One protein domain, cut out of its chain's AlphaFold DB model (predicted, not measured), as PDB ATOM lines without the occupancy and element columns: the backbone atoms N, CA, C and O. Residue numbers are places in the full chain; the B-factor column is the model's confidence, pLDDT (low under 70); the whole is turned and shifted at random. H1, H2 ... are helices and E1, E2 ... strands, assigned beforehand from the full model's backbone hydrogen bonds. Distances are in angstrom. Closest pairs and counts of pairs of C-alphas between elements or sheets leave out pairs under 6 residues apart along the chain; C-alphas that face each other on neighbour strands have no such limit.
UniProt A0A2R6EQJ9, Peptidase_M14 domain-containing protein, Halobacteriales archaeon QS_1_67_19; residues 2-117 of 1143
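AT A GLANCE: This is residues 2 to 117 of the 1143 residues of the protein "Peptidase_M14 domain-containing protein" of Halobacteriales archaeon QS_1_67_19 (UniProt A0A2R6EQJ9). The body is a strongly twisted sheet of four strands, with H3 and H4 on one face and H2 over E1 and E4, near Val 60 and His 115; from it the first third of the printed part swings out as a loose arm with H1 at its far end, and residues 8 to 19 stick out free. That arm and the turn from E2 to E3 lie at opposite ends of the longest span. The printed part has 116 residues, with four named helices and four named strands in the order H1 H2 E1 H3 E2 E3 H4 E4; the sheet's order is E2 E3 E1 E4, antiparallel throughout, and the class is mixed, helices and strands. The whole is only just compact, close to loose, with a radius of gyration of the C-alphas of 15.9 A and spans of 47 by 35 by 22 A.

HOW THE PARTS SIT: From residue 2 the printed part runs to H1, residues 14 to 22, which touches no helix and is not on the sheet. H2, residues 45 to 53, is on the sheet at a height over the sheet of 9.0 A. It lies over E1, residues 60 to 66, and E4, residues 110 to 115, slantwise to the strands at 45 degrees to E1 on the local plane. The closest C-alphas of H2 and E4 are those of Tyr 47 and His 115, 4.8 A apart. E1 and E4 are antiparallel at 152 degrees, with N 65 and O 112 at 2.8 A, within hydrogen-bond range. H3, residues 70 to 78, is on the sheet at a height over the sheet of 9.9 A, over E3, residues 90 to 96, and only just over E1, on which 3 of its C-alphas fall. It runs along the strands, at 7 degrees to E3 on the local plane; the closest C-alphas of H3 and E3 are those of Phe 72 and Ala 92, 7.5 A apart. E2, residues 83 to 85, and E3 form a hairpin, antiparallel at 163 degrees, with N 93 and O 83 at 2.8 A. E3 and E1 are antiparallel at 157 degrees, with N 60 and O 96 at 2.8 A and N 92 and O 64 at 2.9 A. H4, residues 98 to 105, lies on the same face as H3, at a height over the sheet of 7.0 A, and only just over none of the strands, with 2 of its C-alphas falling on E3. H3 and H4 are close but not clearly touching, at a shallow tilt of 31 degrees, opposite ways; their closest C-alphas are those of Leu 75 and Val 104, 7.5 A apart. H2 and H4 are close but not clearly touching, at a tilt of 37 degrees, only just steep, opposite ways; their closest C-alphas are those of Val 51 and Thr 98, 6.1 A apart. H2, H3 and H4 on one face of the sheet make two layers, helices over strands. E1, H3, E2 and E3, H4, E4 are split strand-helix-strand units, two strands running the same way with another strand between them in the sheet, each with a right-handed crossover. In H1, H2, H3 and H4 every O i to N i+4 pair is within hydrogen-bond range.

IN THESE COORDINATES: H1 begins at C-alpha 14 at (111.775, 154.407, 85.086) and is 12.6 A long. H2 measures 12.0 A and H3 13.0 A. E1, 18.0 A long, begins at C-alpha 60 at (108.223, 128.851, 97.597). E2 is 7.2 A long, E3 18.1 A and H4 10.7 A. E4, 14.6 A long, ends at C-alpha 115 at (105.381, 128.607, 91.126).

THE WHOLE: The C-alphas of Ala 25 and Glu 87, the two farthest apart, are 48.6 A from each other. The printed part has no cut. The link from H1 to H2, 22 residues, is long. Residues 2 to 37 have pLDDT under 70, and the mean pLDDT of the printed part is 75.7.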
ATOM      1  N   LYS A   2      98.974 127.165  79.108       28.61
ATOM      2  CA  LYS A   2      98.695 128.431  78.394       28.61
ATOM      3  C   LYS A   2      99.485 129.620  78.986       28.61
ATOM      4  O   LYS A   2      99.175 130.762  78.693       28.61
ATOM      5  N   GLU A   3     100.491 129.334  79.817       37.75
ATOM      6  CA  GLU A   3     101.287 130.338  80.540       37.75
ATOM      7  C   GLU A   3     102.122 131.178  79.551       37.75
ATOM      8  O   GLU A   3     102.144 132.390  79.640       37.75
ATOM      9  N   ASP A   4     102.696 130.573  78.505       33.06
ATOM     10  CA  ASP A   4     103.700 131.248  77.662       33.06
ATOM     11  C   ASP A   4     103.140 132.210  76.577       33.06
ATOM     12  O   ASP A   4     103.928 132.785  75.823       33.06
ATOM     13  N   GLU A   5     101.816 132.389  76.430       33.41
ATOM     14  CA  GLU A   5     101.246 133.250  75.363       33.41
ATOM     15  C   GLU A   5     100.986 134.716  75.773       33.41
ATOM     16  O   GLU A   5     100.827 135.543  74.874       33.41
ATOM     17  N   TYR A   6     101.031 135.073  77.067       32.94
ATOM     18  CA  TYR A   6     100.746 136.443  77.544       32.94
ATOM     19  C   TYR A   6     101.966 137.267  78.012       32.94
ATOM     20  O   TYR A   6     101.852 138.481  78.137       32.94
ATOM     21  N   PHE A   7     103.154 136.674  78.185       43.12
ATOM     22  CA  PHE A   7     104.273 137.313  78.917       43.12
ATOM     23  C   PHE A   7     105.500 137.698  78.058       43.12
ATOM     24  O   PHE A   7     106.631 137.780  78.534       43.12
ATOM     25  N   GLY A   8     105.315 137.934  76.756       30.66
ATOM     26  CA  GLY A   8     106.417 138.251  75.840       30.66
ATOM     27  C   GLY A   8     106.815 139.736  75.786       30.66
ATOM     28  O   GLY A   8     106.221 140.482  75.016       30.66
ATOM     29  N   GLU A   9     107.912 140.094  76.470       35.91
ATOM     30  CA  GLU A   9     108.683 141.363  76.406       35.91
ATOM     31  C   GLU A   9     108.083 142.609  77.106       35.91
ATOM     32  O   GLU A   9     107.647 143.550  76.439       35.91
ATOM     33  N   THR A  10     108.221 142.715  78.435       34.91
ATOM     34  CA  THR A  10     108.049 143.989  79.169       34.91
ATOM     35  C   THR A  10     109.360 144.440  79.836       34.91
ATOM     36  O   THR A  10     109.889 143.795  80.735       34.91
ATOM     37  N   ASP A  11     109.921 145.565  79.371       37.47
ATOM     38  CA  ASP A  11     111.063 146.254  79.996       37.47
ATOM     39  C   ASP A  11     110.540 147.170  81.124       37.47
ATOM     40  O   ASP A  11     109.876 148.169  80.836       37.47
ATOM     41  N   LEU A  12     110.896 146.889  82.386       39.16
ATOM     42  CA  LEU A  12     110.593 147.745  83.549       39.16
ATOM     43  C   LEU A  12     110.950 149.220  83.276       39.16
ATOM     44  O   LEU A  12     112.098 149.574  82.964       39.16
ATOM     45  N   THR A  13     109.972 150.115  83.404       42.06
ATOM     46  CA  THR A  13     110.141 151.538  83.114       42.06
ATOM     47  C   THR A  13     110.777 152.290  84.288       42.06
ATOM     48  O   THR A  13     110.853 151.848  85.433       42.06
ATOM     49  N   ARG A  14     111.247 153.518  84.032       34.03
ATOM     50  CA  ARG A  14     111.775 154.407  85.086       34.03
ATOM     51  C   ARG A  14     110.729 154.839  86.119       34.03
ATOM     52  O   ARG A  14     111.133 155.360  87.156       34.03
ATOM     53  N   ARG A  15     109.433 154.716  85.809       36.25
ATOM     54  CA  ARG A  15     108.341 155.040  86.735       36.25
ATOM     55  C   ARG A  15     108.167 153.898  87.744       36.25
ATOM     56  O   ARG A  15     108.091 154.180  88.934       36.25
ATOM     57  N   ASP A  16     108.316 152.662  87.279       43.31
ATOM     58  CA  ASP A  16     108.274 151.429  88.081       43.31
ATOM     59  C   ASP A  16     109.486 151.357  89.019       43.31
ATOM     60  O   ASP A  16     109.357 151.133  90.219       43.31
ATOM     61  N   PHE A  17     110.668 151.736  88.517       37.31
ATOM     62  CA  PHE A  17     111.865 151.887  89.352       37.31
ATOM     63  C   PHE A  17     111.717 152.998  90.412       37.31
ATOM     64  O   PHE A  17     112.279 152.896  91.497       37.31
ATOM     65  N   ALA A  18     110.981 154.079  90.122       32.75
ATOM     66  CA  ALA A  18     110.769 155.166  91.078       32.75
ATOM     67  C   ALA A  18     109.792 154.777  92.200       32.75
ATOM     68  O   ALA A  18     110.052 155.164  93.338       32.75
ATOM     69  N   ARG A  19     108.752 153.978  91.905       37.12
ATOM     70  CA  ARG A  19     107.878 153.353  92.919       37.12
ATOM     71  C   ARG A  19     108.688 152.425  93.838       37.12
ATOM     72  O   ARG A  19     108.654 152.598  95.049       37.12
ATOM     73  N   LEU A  20     109.573 151.599  93.268       36.66
ATOM     74  CA  LEU A  20     110.488 150.720  94.020       36.66
ATOM     75  C   LEU A  20     111.500 151.460  94.930       36.66
ATOM     76  O   LEU A  20     111.955 150.917  95.933       36.66
ATOM     77  N   THR A  21     111.924 152.682  94.572       32.16
ATOM     78  CA  THR A  21     113.042 153.378  95.255       32.16
ATOM     79  C   THR A  21     112.591 154.297  96.403       32.16
ATOM     80  O   THR A  21     113.418 154.699  97.220       32.16
ATOM     81  N   VAL A  22     111.310 154.673  96.480       31.30
ATOM     82  CA  VAL A  22     110.797 155.545  97.562       31.30
ATOM     83  C   VAL A  22     110.569 154.761  98.870       31.30
ATOM     84  O   VAL A  22     110.657 155.351  99.943       31.30
ATOM     85  N   ALA A  23     110.446 153.431  98.789       35.09
ATOM     86  CA  ALA A  23     110.148 152.496  99.884       35.09
ATOM     87  C   ALA A  23     111.298 152.191 100.879       35.09
ATOM     88  O   ALA A  23     111.116 151.457 101.845       35.09
ATOM     89  N   THR A  24     112.526 152.686 100.671       29.92
ATOM     90  CA  THR A  24     113.712 152.179 101.400       29.92
ATOM     91  C   THR A  24     114.193 153.103 102.526       29.92
ATOM     92  O   THR A  24     115.207 153.799 102.391       29.92
ATOM     93  N   ALA A  25     113.509 153.087 103.678       24.25
ATOM     94  CA  ALA A  25     114.009 153.742 104.894       24.25
ATOM     95  C   ALA A  25     113.589 153.086 106.232       24.25
ATOM     96  O   ALA A  25     113.161 153.790 107.135       24.25
ATOM     97  N   GLY A  26     113.856 151.787 106.424       24.64
ATOM     98  CA  GLY A  26     114.116 151.229 107.764       24.64
ATOM     99  C   GLY A  26     113.323 149.980 108.159       24.64
ATOM    100  O   GLY A  26     112.112 150.033 108.229       24.64
ATOM    101  N   ALA A  27     114.079 148.934 108.523       25.45
ATOM    102  CA  ALA A  27     113.694 147.663 109.158       25.45
ATOM    103  C   ALA A  27     112.849 146.672 108.320       25.45
ATOM    104  O   ALA A  27     111.830 147.026 107.758       25.45
ATOM    105  N   LEU A  28     113.321 145.413 108.303       31.36
ATOM    106  CA  LEU A  28     112.860 144.241 107.536       31.36
ATOM    107  C   LEU A  28     113.173 144.283 106.025       31.36
ATOM    108  O   LEU A  28     113.033 145.292 105.337       31.36
ATOM    109  N   THR A  29     113.753 143.196 105.524       34.03
ATOM    110  CA  THR A  29     114.214 143.043 104.142       34.03
ATOM    111  C   THR A  29     113.023 142.745 103.234       34.03
ATOM    112  O   THR A  29     112.593 141.612 103.109       34.03
ATOM    113  N   LEU A  30     112.498 143.813 102.636       37.25
ATOM    114  CA  LEU A  30     111.327 143.863 101.756       37.25
ATOM    115  C   LEU A  30     111.352 142.850 100.589       37.25
ATOM    116  O   LEU A  30     112.403 142.701  99.949       37.25
ATOM    117  N   PRO A  31     110.185 142.315 100.181       36.09
ATOM    118  CA  PRO A  31     109.937 141.943  98.792       36.09
ATOM    119  C   PRO A  31     110.182 143.163  97.891       36.09
ATOM    120  O   PRO A  31     109.629 144.229  98.130       36.09
ATOM    121  N   GLY A  32     111.066 143.077  96.896       39.19
ATOM    122  CA  GLY A  32     111.340 144.199  95.974       39.19
ATOM    123  C   GLY A  32     112.778 144.728  95.968       39.19
ATOM    124  O   GLY A  32     113.192 145.378  95.007       39.19
ATOM    125  N   ALA A  33     113.602 144.400  96.964       42.09
ATOM    126  CA  ALA A  33     115.050 144.392  96.768       42.09
ATOM    127  C   ALA A  33     115.432 142.961  96.402       42.09
ATOM    128  O   ALA A  33     115.273 142.096  97.251       42.09
ATOM    129  N   ALA A  34     115.913 142.715  95.176       44.69
ATOM    130  CA  ALA A  34     116.365 141.383  94.768       44.69
ATOM    131  C   ALA A  34     117.249 140.765  95.870       44.69
ATOM    132  O   ALA A  34     118.367 141.240  96.109       44.69
ATOM    133  N   SER A  35     116.708 139.784  96.591       51.00
ATOM    134  CA  SER A  35     117.373 139.086  97.696       51.00
ATOM    135  C   SER A  35     118.356 138.074  97.112       51.00
ATOM    136  O   SER A  35     119.522 138.009  97.516       51.00
ATOM    137  N   ALA A  36     117.912 137.418  96.038       56.38
ATOM    138  CA  ALA A  36     118.655 136.489  95.213       56.38
ATOM    139  C   ALA A  36     118.877 137.030  93.788       56.38
ATOM    140  O   ALA A  36     118.198 137.931  93.300       56.38
ATOM    141  N   GLY A  37     119.908 136.504  93.123       68.50
ATOM    142  CA  GLY A  37     120.204 136.754  91.707       68.50
ATOM    143  C   GLY A  37     120.195 135.453  90.907       68.50
ATOM    144  O   GLY A  37     121.107 135.230  90.104       68.50
ATOM    145  N   LEU A  38     119.254 134.560  91.228       83.81
ATOM    146  CA  LEU A  38     119.085 133.265  90.578       83.81
ATOM    147  C   LEU A  38     118.332 133.470  89.265       83.81
ATOM    148  O   LEU A  38     117.207 133.942  89.259       83.81
ATOM    149  N   THR A  39     118.960 133.096  88.157       87.06
ATOM    150  CA  THR A  39     118.348 133.130  86.825       87.06
ATOM    151  C   THR A  39     118.686 131.826  86.127       87.06
ATOM    152  O   THR A  39     119.855 131.418  86.094       87.06
ATOM    153  N   SER A  40     117.681 131.175  85.554       91.25
ATOM    154  CA  SER A  40     117.809 129.872  84.905       91.25
ATOM    155  C   SER A  40     116.749 129.736  83.814       91.25
ATOM    156  O   SER A  40     115.639 130.225  83.956       91.25
ATOM    157  N   SER A  41     117.095 129.069  82.710       91.75
ATOM    158  CA  SER A  41     116.136 128.788  81.628       91.75
ATOM    159  C   SER A  41     115.094 127.730  81.993       91.75
ATOM    160  O   SER A  41     114.153 127.509  81.237       91.75
ATOM    161  N   GLU A  42     115.313 127.040  83.105       94.88
ATOM    162  CA  GLU A  42     114.459 126.009  83.667       94.88
ATOM    163  C   GLU A  42     113.382 126.628  84.583       94.88
ATOM    164  O   GLU A  42     112.397 125.968  84.887       94.88
ATOM    165  N   MET A  43     113.516 127.891  85.001       95.50
ATOM    166  CA  MET A  43     112.500 128.608  85.783       95.50
ATOM    167  C   MET A  43     111.466 129.275  84.871       95.50
ATOM    168  O   MET A  43     111.816 129.803  83.817       95.50
ATOM    169  N   THR A  44     110.193 129.293  85.279       93.69
ATOM    170  CA  THR A  44     109.206 130.202  84.669       93.69
ATOM    171  C   THR A  44     109.423 131.637  85.148       93.69
ATOM    172  O   THR A  44     109.916 131.844  86.255       93.69
ATOM    173  N   ASP A  45     108.999 132.632  84.361       88.50
ATOM    174  CA  ASP A  45     109.192 134.053  84.700       88.50
ATOM    175  C   ASP A  45     108.572 134.416  86.062       88.50
ATOM    176  O   ASP A  45     109.217 135.049  86.898       88.50
ATOM    177  N   ARG A  46     107.349 133.934  86.338       88.19
ATOM    178  CA  ARG A  46     106.686 134.099  87.645       88.19
ATOM    179  C   ARG A  46     107.488 133.454  88.776       88.19
ATOM    180  O   ARG A  46     107.608 134.042  89.845       88.19
ATOM    181  N   TYR A  47     108.030 132.256  88.561       91.94
ATOM    182  CA  TYR A  47     108.812 131.559  89.581       91.94
ATOM    183  C   TYR A  47     110.147 132.254  89.857       91.94
ATOM    184  O   TYR A  47     110.490 132.468  91.018       91.94
ATOM    185  N   GLU A  48     110.864 132.667  88.807       90.75
ATOM    186  CA  GLU A  48     112.087 133.463  88.935       90.75
ATOM    187  C   GLU A  48     111.811 134.781  89.669       90.75
ATOM    188  O   GLU A  48     112.594 135.176  90.537       90.75
ATOM    189  N   TYR A  49     110.692 135.450  89.367       86.69
ATOM    190  CA  TYR A  49     110.293 136.657  90.080       86.69
ATOM    191  C   TYR A  49     110.080 136.379  91.569       86.69
ATOM    192  O   TYR A  49     110.735 137.021  92.388       86.69
ATOM    193  N   VAL A  50     109.224 135.411  91.917       85.06
ATOM    194  CA  VAL A  50     108.895 135.087  93.314       85.06
ATOM    195  C   VAL A  50     110.159 134.736  94.098       85.06
ATOM    196  O   VAL A  50     110.430 135.379  95.105       85.06
ATOM    197  N   VAL A  51     110.990 133.814  93.600       87.31
ATOM    198  CA  VAL A  51     112.231 133.393  94.282       87.31
ATOM    199  C   VAL A  51     113.183 134.568  94.523       87.31
ATOM    200  O   VAL A  51     113.774 134.673  95.593       87.31
ATOM    201  N   ASN A  52     113.343 135.468  93.549       83.94
ATOM    202  CA  ASN A  52     114.278 136.588  93.680       83.94
ATOM    203  C   ASN A  52     113.725 137.775  94.481       83.94
ATOM    204  O   ASN A  52     114.504 138.653  94.859       83.94
ATOM    205  N   HIS A  53     112.412 137.833  94.714       76.88
ATOM    206  CA  HIS A  53     111.741 138.956  95.375       76.88
ATOM    207  C   HIS A  53     111.042 138.550  96.675       76.88
ATOM    208  O   HIS A  53     110.243 139.322  97.187       76.88
ATOM    209  N   THR A  54     111.368 137.394  97.249       74.69
ATOM    210  CA  THR A  54     111.018 137.020  98.630       74.69
ATOM    211  C   THR A  54     112.279 136.857  99.478       74.69
ATOM    212  O   THR A  54     113.382 136.763  98.943       74.69
ATOM    213  N   GLU A  55     112.166 136.827 100.808       72.44
ATOM    214  CA  GLU A  55     113.329 136.560 101.667       72.44
ATOM    215  C   GLU A  55     113.950 135.181 101.374       72.44
ATOM    216  O   GLU A  55     113.241 134.241 101.026       72.44
ATOM    217  N   ASP A  56     115.269 135.029 101.559       78.12
ATOM    218  CA  ASP A  56     115.986 133.780 101.237       78.12
ATOM    219  C   ASP A  56     115.387 132.539 101.926       78.12
ATOM    220  O   ASP A  56     115.482 131.437 101.386       78.12
ATOM    221  N   SER A  57     114.800 132.715 103.117       78.94
ATOM    222  CA  SER A  57     114.154 131.669 103.923       78.94
ATOM    223  C   SER A  57     112.679 131.434 103.604       78.94
ATOM    224  O   SER A  57     112.091 130.530 104.188       78.94
ATOM    225  N   TYR A  58     112.068 132.242 102.736       81.50
ATOM    226  CA  TYR A  58     110.692 132.026 102.305       81.50
ATOM    227  C   TYR A  58     110.611 130.745 101.470       81.50
ATOM    228  O   TYR A  58     111.362 130.578 100.508       81.50
ATOM    229  N   GLU A  59     109.714 129.834 101.843       87.31
ATOM    230  CA  GLU A  59     109.568 128.547 101.168       87.31
ATOM    231  C   GLU A  59     108.540 128.645 100.032       87.31
ATOM    232  O   GLU A  59     107.325 128.653 100.241       87.31
ATOM    233  N   VAL A  60     109.039 128.707  98.800       90.06
ATOM    234  CA  VAL A  60     108.223 128.851  97.597       90.06
ATOM    235  C   VAL A  60     107.597 127.507  97.228       90.06
ATOM    236  O   VAL A  60     108.309 126.525  96.986       90.06
ATOM    237  N   ALA A  61     106.268 127.464  97.113       93.31
ATOM    238  CA  ALA A  61     105.548 126.301  96.596       93.31
ATOM    239  C   ALA A  61     105.959 126.034  95.138       93.31
ATOM    240  O   ALA A  61     105.670 126.823  94.232       93.31
ATOM    241  N   THR A  62     106.669 124.931  94.911       97.50
ATOM    242  CA  THR A  62     107.373 124.647  93.660       97.50
ATOM    243  C   THR A  62     106.888 123.340  93.053       97.50
ATOM    244  O   THR A  62     107.003 122.283  93.672       97.50
ATOM    245  N   LEU A  63     106.443 123.395  91.799       98.06
ATOM    246  CA  LEU A  63     106.327 122.215  90.945       98.06
ATOM    247  C   LEU A  63     107.630 122.037  90.156       98.06
ATOM    248  O   LEU A  63     108.058 122.949  89.451       98.06
ATOM    249  N   ILE A  64     108.237 120.859  90.279       98.44
ATOM    250  CA  ILE A  64     109.490 120.458  89.639       98.44
ATOM    251  C   ILE A  64     109.175 119.352  88.633       98.44
ATOM    252  O   ILE A  64     108.795 118.247  89.026       98.44
ATOM    253  N   GLU A  65     109.349 119.615  87.343       98.19
ATOM    254  CA  GLU A  65     109.233 118.608  86.286       98.19
ATOM    255  C   GLU A  65     110.608 118.016  85.961       98.19
ATOM    256  O   GLU A  65     111.588 118.741  85.776       98.19
ATOM    257  N   PHE A  66     110.678 116.689  85.862       98.06
ATOM    258  CA  PHE A  66     111.897 115.951  85.555       98.06
ATOM    259  C   PHE A  66     111.812 115.224  84.213       98.06
ATOM    260  O   PHE A  66     110.775 114.664  83.844       98.06
ATOM    261  N   SER A  67     112.953 115.105  83.533       96.94
ATOM    262  CA  SER A  67     113.069 114.277  82.325       96.94
ATOM    263  C   SER A  67     113.002 112.772  82.620       96.94
ATOM    264  O   SER A  67     112.608 111.995  81.741       96.94
ATOM    265  N   ASP A  68     113.386 112.335  83.829       96.81
ATOM    266  CA  ASP A  68     113.247 110.950  84.291       96.81
ATOM    267  C   ASP A  68     113.171 110.798  85.831       96.81
ATOM    268  O   ASP A  68     113.453 111.722  86.590       96.81
ATOM    269  N   GLU A  69     112.786 109.604  86.311       97.44
ATOM    270  CA  GLU A  69     112.550 109.316  87.742       97.44
ATOM    271  C   GLU A  69     113.805 109.410  88.631       97.44
ATOM    272  O   GLU A  69     113.689 109.312  89.857       97.44
ATOM    273  N   SER A  70     115.012 109.564  88.067       97.12
ATOM    274  CA  SER A  70     116.218 109.709  88.892       97.12
ATOM    275  C   SER A  70     116.223 111.002  89.713       97.12
ATOM    276  O   SER A  70     116.818 110.997  90.792       97.12
ATOM    277  N   GLY A  71     115.467 112.026  89.293       95.81
ATOM    278  CA  GLY A  71     115.296 113.285  90.025       95.81
ATOM    279  C   GLY A  71     114.790 113.097  91.459       95.81
ATOM    280  O   GLY A  71     115.299 113.730  92.375       95.81
ATOM    281  N   PHE A  72     113.895 112.132  91.701       98.06
ATOM    282  CA  PHE A  72     113.405 111.821  93.054       98.06
ATOM    283  C   PHE A  72     114.519 111.363  94.001       98.06
ATOM    284  O   PHE A  72     114.568 111.765  95.158       98.06
ATOM    285  N   ALA A  73     115.449 110.541  93.505       97.12
ATOM    286  CA  ALA A  73     116.580 110.087  94.309       97.12
ATOM    287  C   ALA A  73     117.592 111.215  94.576       97.12
ATOM    288  O   ALA A  73     118.346 111.133  95.548       97.12
ATOM    289  N   GLU A  74     117.633 112.237  93.715       97.44
ATOM    290  CA  GLU A  74     118.439 113.442  93.923       97.44
ATOM    291  C   GLU A  74     117.785 114.371  94.959       97.44
ATOM    292  O   GLU A  74     118.484 114.800  95.875       97.44
ATOM    293  N   LEU A  75     116.458 114.557  94.930       97.56
ATOM    294  CA  LEU A  75     115.716 115.256  95.994       97.56
ATOM    295  C   LEU A  75     115.887 114.573  97.363       97.56
ATOM    296  O   LEU A  75     116.240 115.233  98.341       97.56
ATOM    297  N   ASP A  76     115.760 113.240  97.426       97.50
ATOM    298  CA  ASP A  76     116.023 112.457  98.647       97.50
ATOM    299  C   ASP A  76     117.453 112.693  99.183       97.50
ATOM    300  O   ASP A  76     117.696 112.657 100.392       97.50
ATOM    301  N   ALA A  77     118.428 112.893  98.286       96.75
ATOM    302  CA  ALA A  77     119.825 113.127  98.649       96.75
ATOM    303  C   ALA A  77     120.081 114.556  99.158       96.75
ATOM    304  O   ALA A  77     121.009 114.741  99.953       96.75
ATOM    305  N   LEU A  78     119.270 115.523  98.719       95.75
ATOM    306  CA  LEU A  78     119.234 116.890  99.241       95.75
ATOM    307  C   LEU A  78     118.481 116.977 100.577       95.75
ATOM    308  O   LEU A  78     118.729 117.892 101.356       95.75
ATOM    309  N   GLY A  79     117.643 115.983 100.890       96.06
ATOM    310  CA  GLY A  79     116.832 115.968 102.107       96.06
ATOM    311  C   GLY A  79     115.581 116.841 102.006       96.06
ATOM    312  O   GLY A  79     115.052 117.232 103.040       96.06
ATOM    313  N   ILE A  80     115.140 117.129 100.780       96.75
ATOM    314  CA  ILE A  80     113.919 117.880 100.485       96.75
ATOM    315  C   ILE A  80     112.718 116.964 100.734       96.75
ATOM    316  O   ILE A  80     112.723 115.816 100.283       96.75
ATOM    317  N   ASP A  81     111.704 117.462 101.442       95.38
ATOM    318  CA  ASP A  81     110.409 116.790 101.537       95.38
ATOM    319  C   ASP A  81     109.552 117.150 100.321       95.38
ATOM    320  O   ASP A  81     109.514 118.303  99.891       95.38
ATOM    321  N   TYR A  82     108.914 116.152  99.716       96.75
ATOM    322  CA  TYR A  82     108.173 116.353  98.477       96.75
ATOM    323  C   TYR A  82     107.067 115.323  98.283       96.75
ATOM    324  O   TYR A  82     107.169 114.148  98.654       96.75
ATOM    325  N   ARG A  83     106.027 115.756  97.576       95.75
ATOM    326  CA  ARG A  83     105.037 114.867  96.966       95.75
ATOM    327  C   ARG A  83     105.473 114.569  95.543       95.75
ATOM    328  O   ARG A  83     106.054 115.423  94.886       95.75
ATOM    329  N   LYS A  84     105.184 113.372  95.028       96.19
ATOM    330  CA  LYS A  84     105.558 112.999  93.652       96.19
ATOM    331  C   LYS A  84     104.425 112.403  92.840       96.19
ATOM    332  O   LYS A  84     103.565 111.715  93.385       96.19
ATOM    333  N   THR A  85     104.528 112.567  91.527       96.38
ATOM    334  CA  THR A  85     103.726 111.861  90.533       96.38
ATOM    335  C   THR A  85     104.592 111.415  89.352       96.38
ATOM    336  O   THR A  85     105.641 111.991  89.066       96.38
ATOM    337  N   THR A  86     104.170 110.351  88.672       96.12
ATOM    338  CA  THR A  86     104.721 109.937  87.367       96.12
ATOM    339  C   THR A  86     103.707 110.101  86.233       96.12
ATOM    340  O   THR A  86     103.962 109.661  85.112       96.12
ATOM    341  N   GLU A  87     102.537 110.670  86.526       90.62
ATOM    342  CA  GLU A  87     101.464 110.931  85.572       90.62
ATOM    343  C   GLU A  87     100.951 112.371  85.753       90.62
ATOM    344  O   GLU A  87     100.843 112.835  86.885       90.62
ATOM    345  N   PRO A  88     100.641 113.102  84.667       93.94
ATOM    346  CA  PRO A  88     100.983 112.826  83.267       93.94
ATOM    347  C   PRO A  88     102.481 113.011  82.962       93.94
ATOM    348  O   PRO A  88     102.940 112.604  81.893       93.94
ATOM    349  N   ALA A  89     103.229 113.605  83.892       95.06
ATOM    350  CA  ALA A  89     104.662 113.852  83.815       95.06
ATOM    351  C   ALA A  89     105.362 113.317  85.071       95.06
ATOM    352  O   ALA A  89     104.724 113.037  86.087       95.06
ATOM    353  N   ILE A  90     106.682 113.153  84.995       97.88
ATOM    354  CA  ILE A  90     107.499 112.815  86.159       97.88
ATOM    355  C   ILE A  90     107.757 114.125  86.891       97.88
ATOM    356  O   ILE A  90     108.538 114.941  86.414       97.88
ATOM    357  N   ALA A  91     107.077 114.338  88.012       97.94
ATOM    358  CA  ALA A  91     107.124 115.608  88.716       97.94
ATOM    359  C   ALA A  91     107.115 115.435  90.235       97.94
ATOM    360  O   ALA A  91     106.612 114.440  90.768       97.94
ATOM    361  N   ALA A  92     107.679 116.419  90.923       97.94
ATOM    362  CA  ALA A  92     107.601 116.576  92.366       97.94
ATOM    363  C   ALA A  92     107.023 117.948  92.720       97.94
ATOM    364  O   ALA A  92     107.242 118.914  91.997       97.94
ATOM    365  N   HIS A  93     106.314 118.028  93.837       97.62
ATOM    366  CA  HIS A  93     105.919 119.283  94.462       97.62
ATOM    367  C   HIS A  93     106.601 119.389  95.820       97.62
ATOM    368  O   HIS A  93     106.581 118.419  96.586       97.62
ATOM    369  N   ALA A  94     107.239 120.525  96.075       97.38
ATOM    370  CA  ALA A  94     107.976 120.805  97.299       97.38
ATOM    371  C   ALA A  94     107.899 122.298  97.639       97.38
ATOM    372  O   ALA A  94     107.762 123.138  96.750       97.38
ATOM    373  N   HIS A  95     108.046 122.625  98.918       94.00
ATOM    374  CA  HIS A  95     108.259 123.992  99.382       94.00
ATOM    375  C   HIS A  95     109.767 124.216  99.489       94.00
ATOM    376  O   HIS A  95     110.437 123.490 100.216       94.00
ATOM    377  N   LEU A  96     110.306 125.141  98.690       95.38
ATOM    378  CA  LEU A  96     111.750 125.330  98.541       95.38
ATOM    379  C   LEU A  96     112.152 126.748  98.924       95.38
ATOM    380  O   LEU A  96     111.637 127.715  98.360       95.38
ATOM    381  N   ASN A  97     113.123 126.878  99.821       92.38
ATOM    382  CA  ASN A  97     113.790 128.157 100.041       92.38
ATOM    383  C   ASN A  97     114.792 128.465  98.914       92.38
ATOM    384  O   ASN A  97     115.184 127.589  98.142       92.38
ATOM    385  N   THR A  98     115.270 129.707  98.837       90.88
ATOM    386  CA  THR A  98     116.154 130.177  97.750       90.88
ATOM    387  C   THR A  98     117.406 129.307  97.564       90.88
ATOM    388  O   THR A  98     117.858 129.074  96.438       90.88
ATOM    389  N   GLY A  99     117.981 128.801  98.660       92.75
ATOM    390  CA  GLY A  99     119.141 127.912  98.614       92.75
ATOM    391  C   GLY A  99     118.808 126.552  98.001       92.75
ATOM    392  O   GLY A  99     119.529 126.083  97.121       92.75
ATOM    393  N   GLU A 100     117.692 125.958  98.419       96.88
ATOM    394  CA  GLU A 100     117.201 124.677  97.898       96.88
ATOM    395  C   GLU A 100     116.801 124.773  96.428       96.88
ATOM    396  O   GLU A 100     117.073 123.849  95.665       96.88
ATOM    397  N   VAL A 101     116.240 125.905  95.995       96.56
ATOM    398  CA  VAL A 101     115.991 126.168  94.572       96.56
ATOM    399  C   VAL A 101     117.293 126.097  93.773       96.56
ATOM    400  O   VAL A 101     117.345 125.443  92.732       96.56
ATOM    401  N   GLY A 102     118.371 126.711  94.272       94.88
ATOM    402  CA  GLY A 102     119.698 126.611  93.659       94.88
ATOM    403  C   GLY A 102     120.220 125.171  93.581       94.88
ATOM    404  O   GLY A 102     120.754 124.774  92.546       94.88
ATOM    405  N   ASP A 103     120.023 124.382  94.638       96.25
ATOM    406  CA  ASP A 103     120.421 122.968  94.670       96.25
ATOM    407  C   ASP A 103     119.586 122.103  93.702       96.25
ATOM    408  O   ASP A 103     120.128 121.205  93.053       96.25
ATOM    409  N   VAL A 104     118.285 122.382  93.552       96.88
ATOM    410  CA  VAL A 104     117.404 121.695  92.592       96.88
ATOM    411  C   VAL A 104     117.764 122.052  91.151       96.88
ATOM    412  O   VAL A 104     117.768 121.170  90.296       96.88
ATOM    413  N   LEU A 105     118.136 123.302  90.868       96.06
ATOM    414  CA  LEU A 105     118.618 123.707  89.541       96.06
ATOM    415  C   LEU A 105     119.922 122.998  89.126       96.06
ATOM    416  O   LEU A 105     120.198 122.861  87.933       96.06
ATOM    417  N   ASP A 106     120.722 122.528  90.087       95.69
ATOM    418  CA  ASP A 106     121.927 121.734  89.823       95.69
ATOM    419  C   ASP A 106     121.613 120.252  89.494       95.69
ATOM    420  O   ASP A 106     122.500 119.524  89.018       95.69
ATOM    421  N   ILE A 107     120.367 119.790  89.692       96.56
ATOM    422  CA  ILE A 107     119.906 118.447  89.305       96.56
ATOM    423  C   ILE A 107     119.817 118.367  87.780       96.56
ATOM    424  O   ILE A 107     118.994 119.007  87.135       96.56
ATOM    425  N   ALA A 108     120.635 117.503  87.176       95.06
ATOM    426  CA  ALA A 108     120.802 117.451  85.720       95.06
ATOM    427  C   ALA A 108     119.546 117.025  84.934       95.06
ATOM    428  O   ALA A 108     119.529 117.169  83.711       95.06
ATOM    429  N   VAL A 109     118.562 116.431  85.613       96.50
ATOM    430  CA  VAL A 109     117.291 115.974  85.033       96.50
ATOM    431  C   VAL A 109     116.108 116.883  85.381       96.50
ATOM    432  O   VAL A 109     114.998 116.550  84.980       96.50
ATOM    433  N   ALA A 110     116.310 117.982  86.124       96.50
ATOM    434  CA  ALA A 110     115.275 118.987  86.364       96.50
ATOM    435  C   ALA A 110     115.080 119.826  85.092       96.50
ATOM    436  O   ALA A 110     116.001 120.505  84.642       96.50
ATOM    437  N   ASP A 111     113.896 119.728  84.492       95.81
ATOM    438  CA  ASP A 111     113.590 120.330  83.192       95.81
ATOM    439  C   ASP A 111     112.847 121.669  83.338       95.81
ATOM    440  O   ASP A 111     113.061 122.572  82.525       95.81
ATOM    441  N   ARG A 112     111.958 121.791  84.337       97.62
ATOM    442  CA  ARG A 112     111.158 123.001  84.589       97.62
ATOM    443  C   ARG A 112     110.809 123.151  86.070       97.62
ATOM    444  O   ARG A 112     110.421 122.176  86.709       97.62
ATOM    445  N   LEU A 113     110.919 124.368  86.596       98.06
ATOM    446  CA  LEU A 113     110.448 124.781  87.917       98.06
ATOM    447  C   LEU A 113     109.408 125.896  87.745       98.06
ATOM    448  O   LEU A 113     109.667 126.896  87.072       98.06
ATOM    449  N   SER A 114     108.240 125.732  88.362       96.00
ATOM    450  CA  SER A 114     107.147 126.712  88.310       96.00
ATOM    451  C   SER A 114     106.543 126.970  89.687       96.00
ATOM    452  O   SER A 114     106.414 126.044  90.492       96.00
ATOM    453  N   HIS A 115     106.109 128.211  89.921       93.56
ATOM    454  CA  HIS A 115     105.381 128.607  91.126       93.56
ATOM    455  C   HIS A 115     104.011 127.929  91.134       93.56
ATOM    456  O   HIS A 115     103.204 128.191  90.249       93.56
ATOM    457  N   SER A 116     103.764 127.043  92.097       94.69
ATOM    458  CA  SER A 116     102.559 126.209  92.161       94.69
ATOM    459  C   SER A 116     101.935 126.229  93.562       94.69
ATOM    460  O   SER A 116     101.960 125.199  94.247       94.69
ATOM    461  N   PRO A 117     101.406 127.388  94.003       91.88
ATOM    462  CA  PRO A 117     100.617 127.484  95.231       91.88
ATOM    463  C   PRO A 117      99.298 126.714  95.083       91.88
ATOM    464  O   PRO A 117      98.870 126.443  93.962       91.88
TER     465      PRO A 117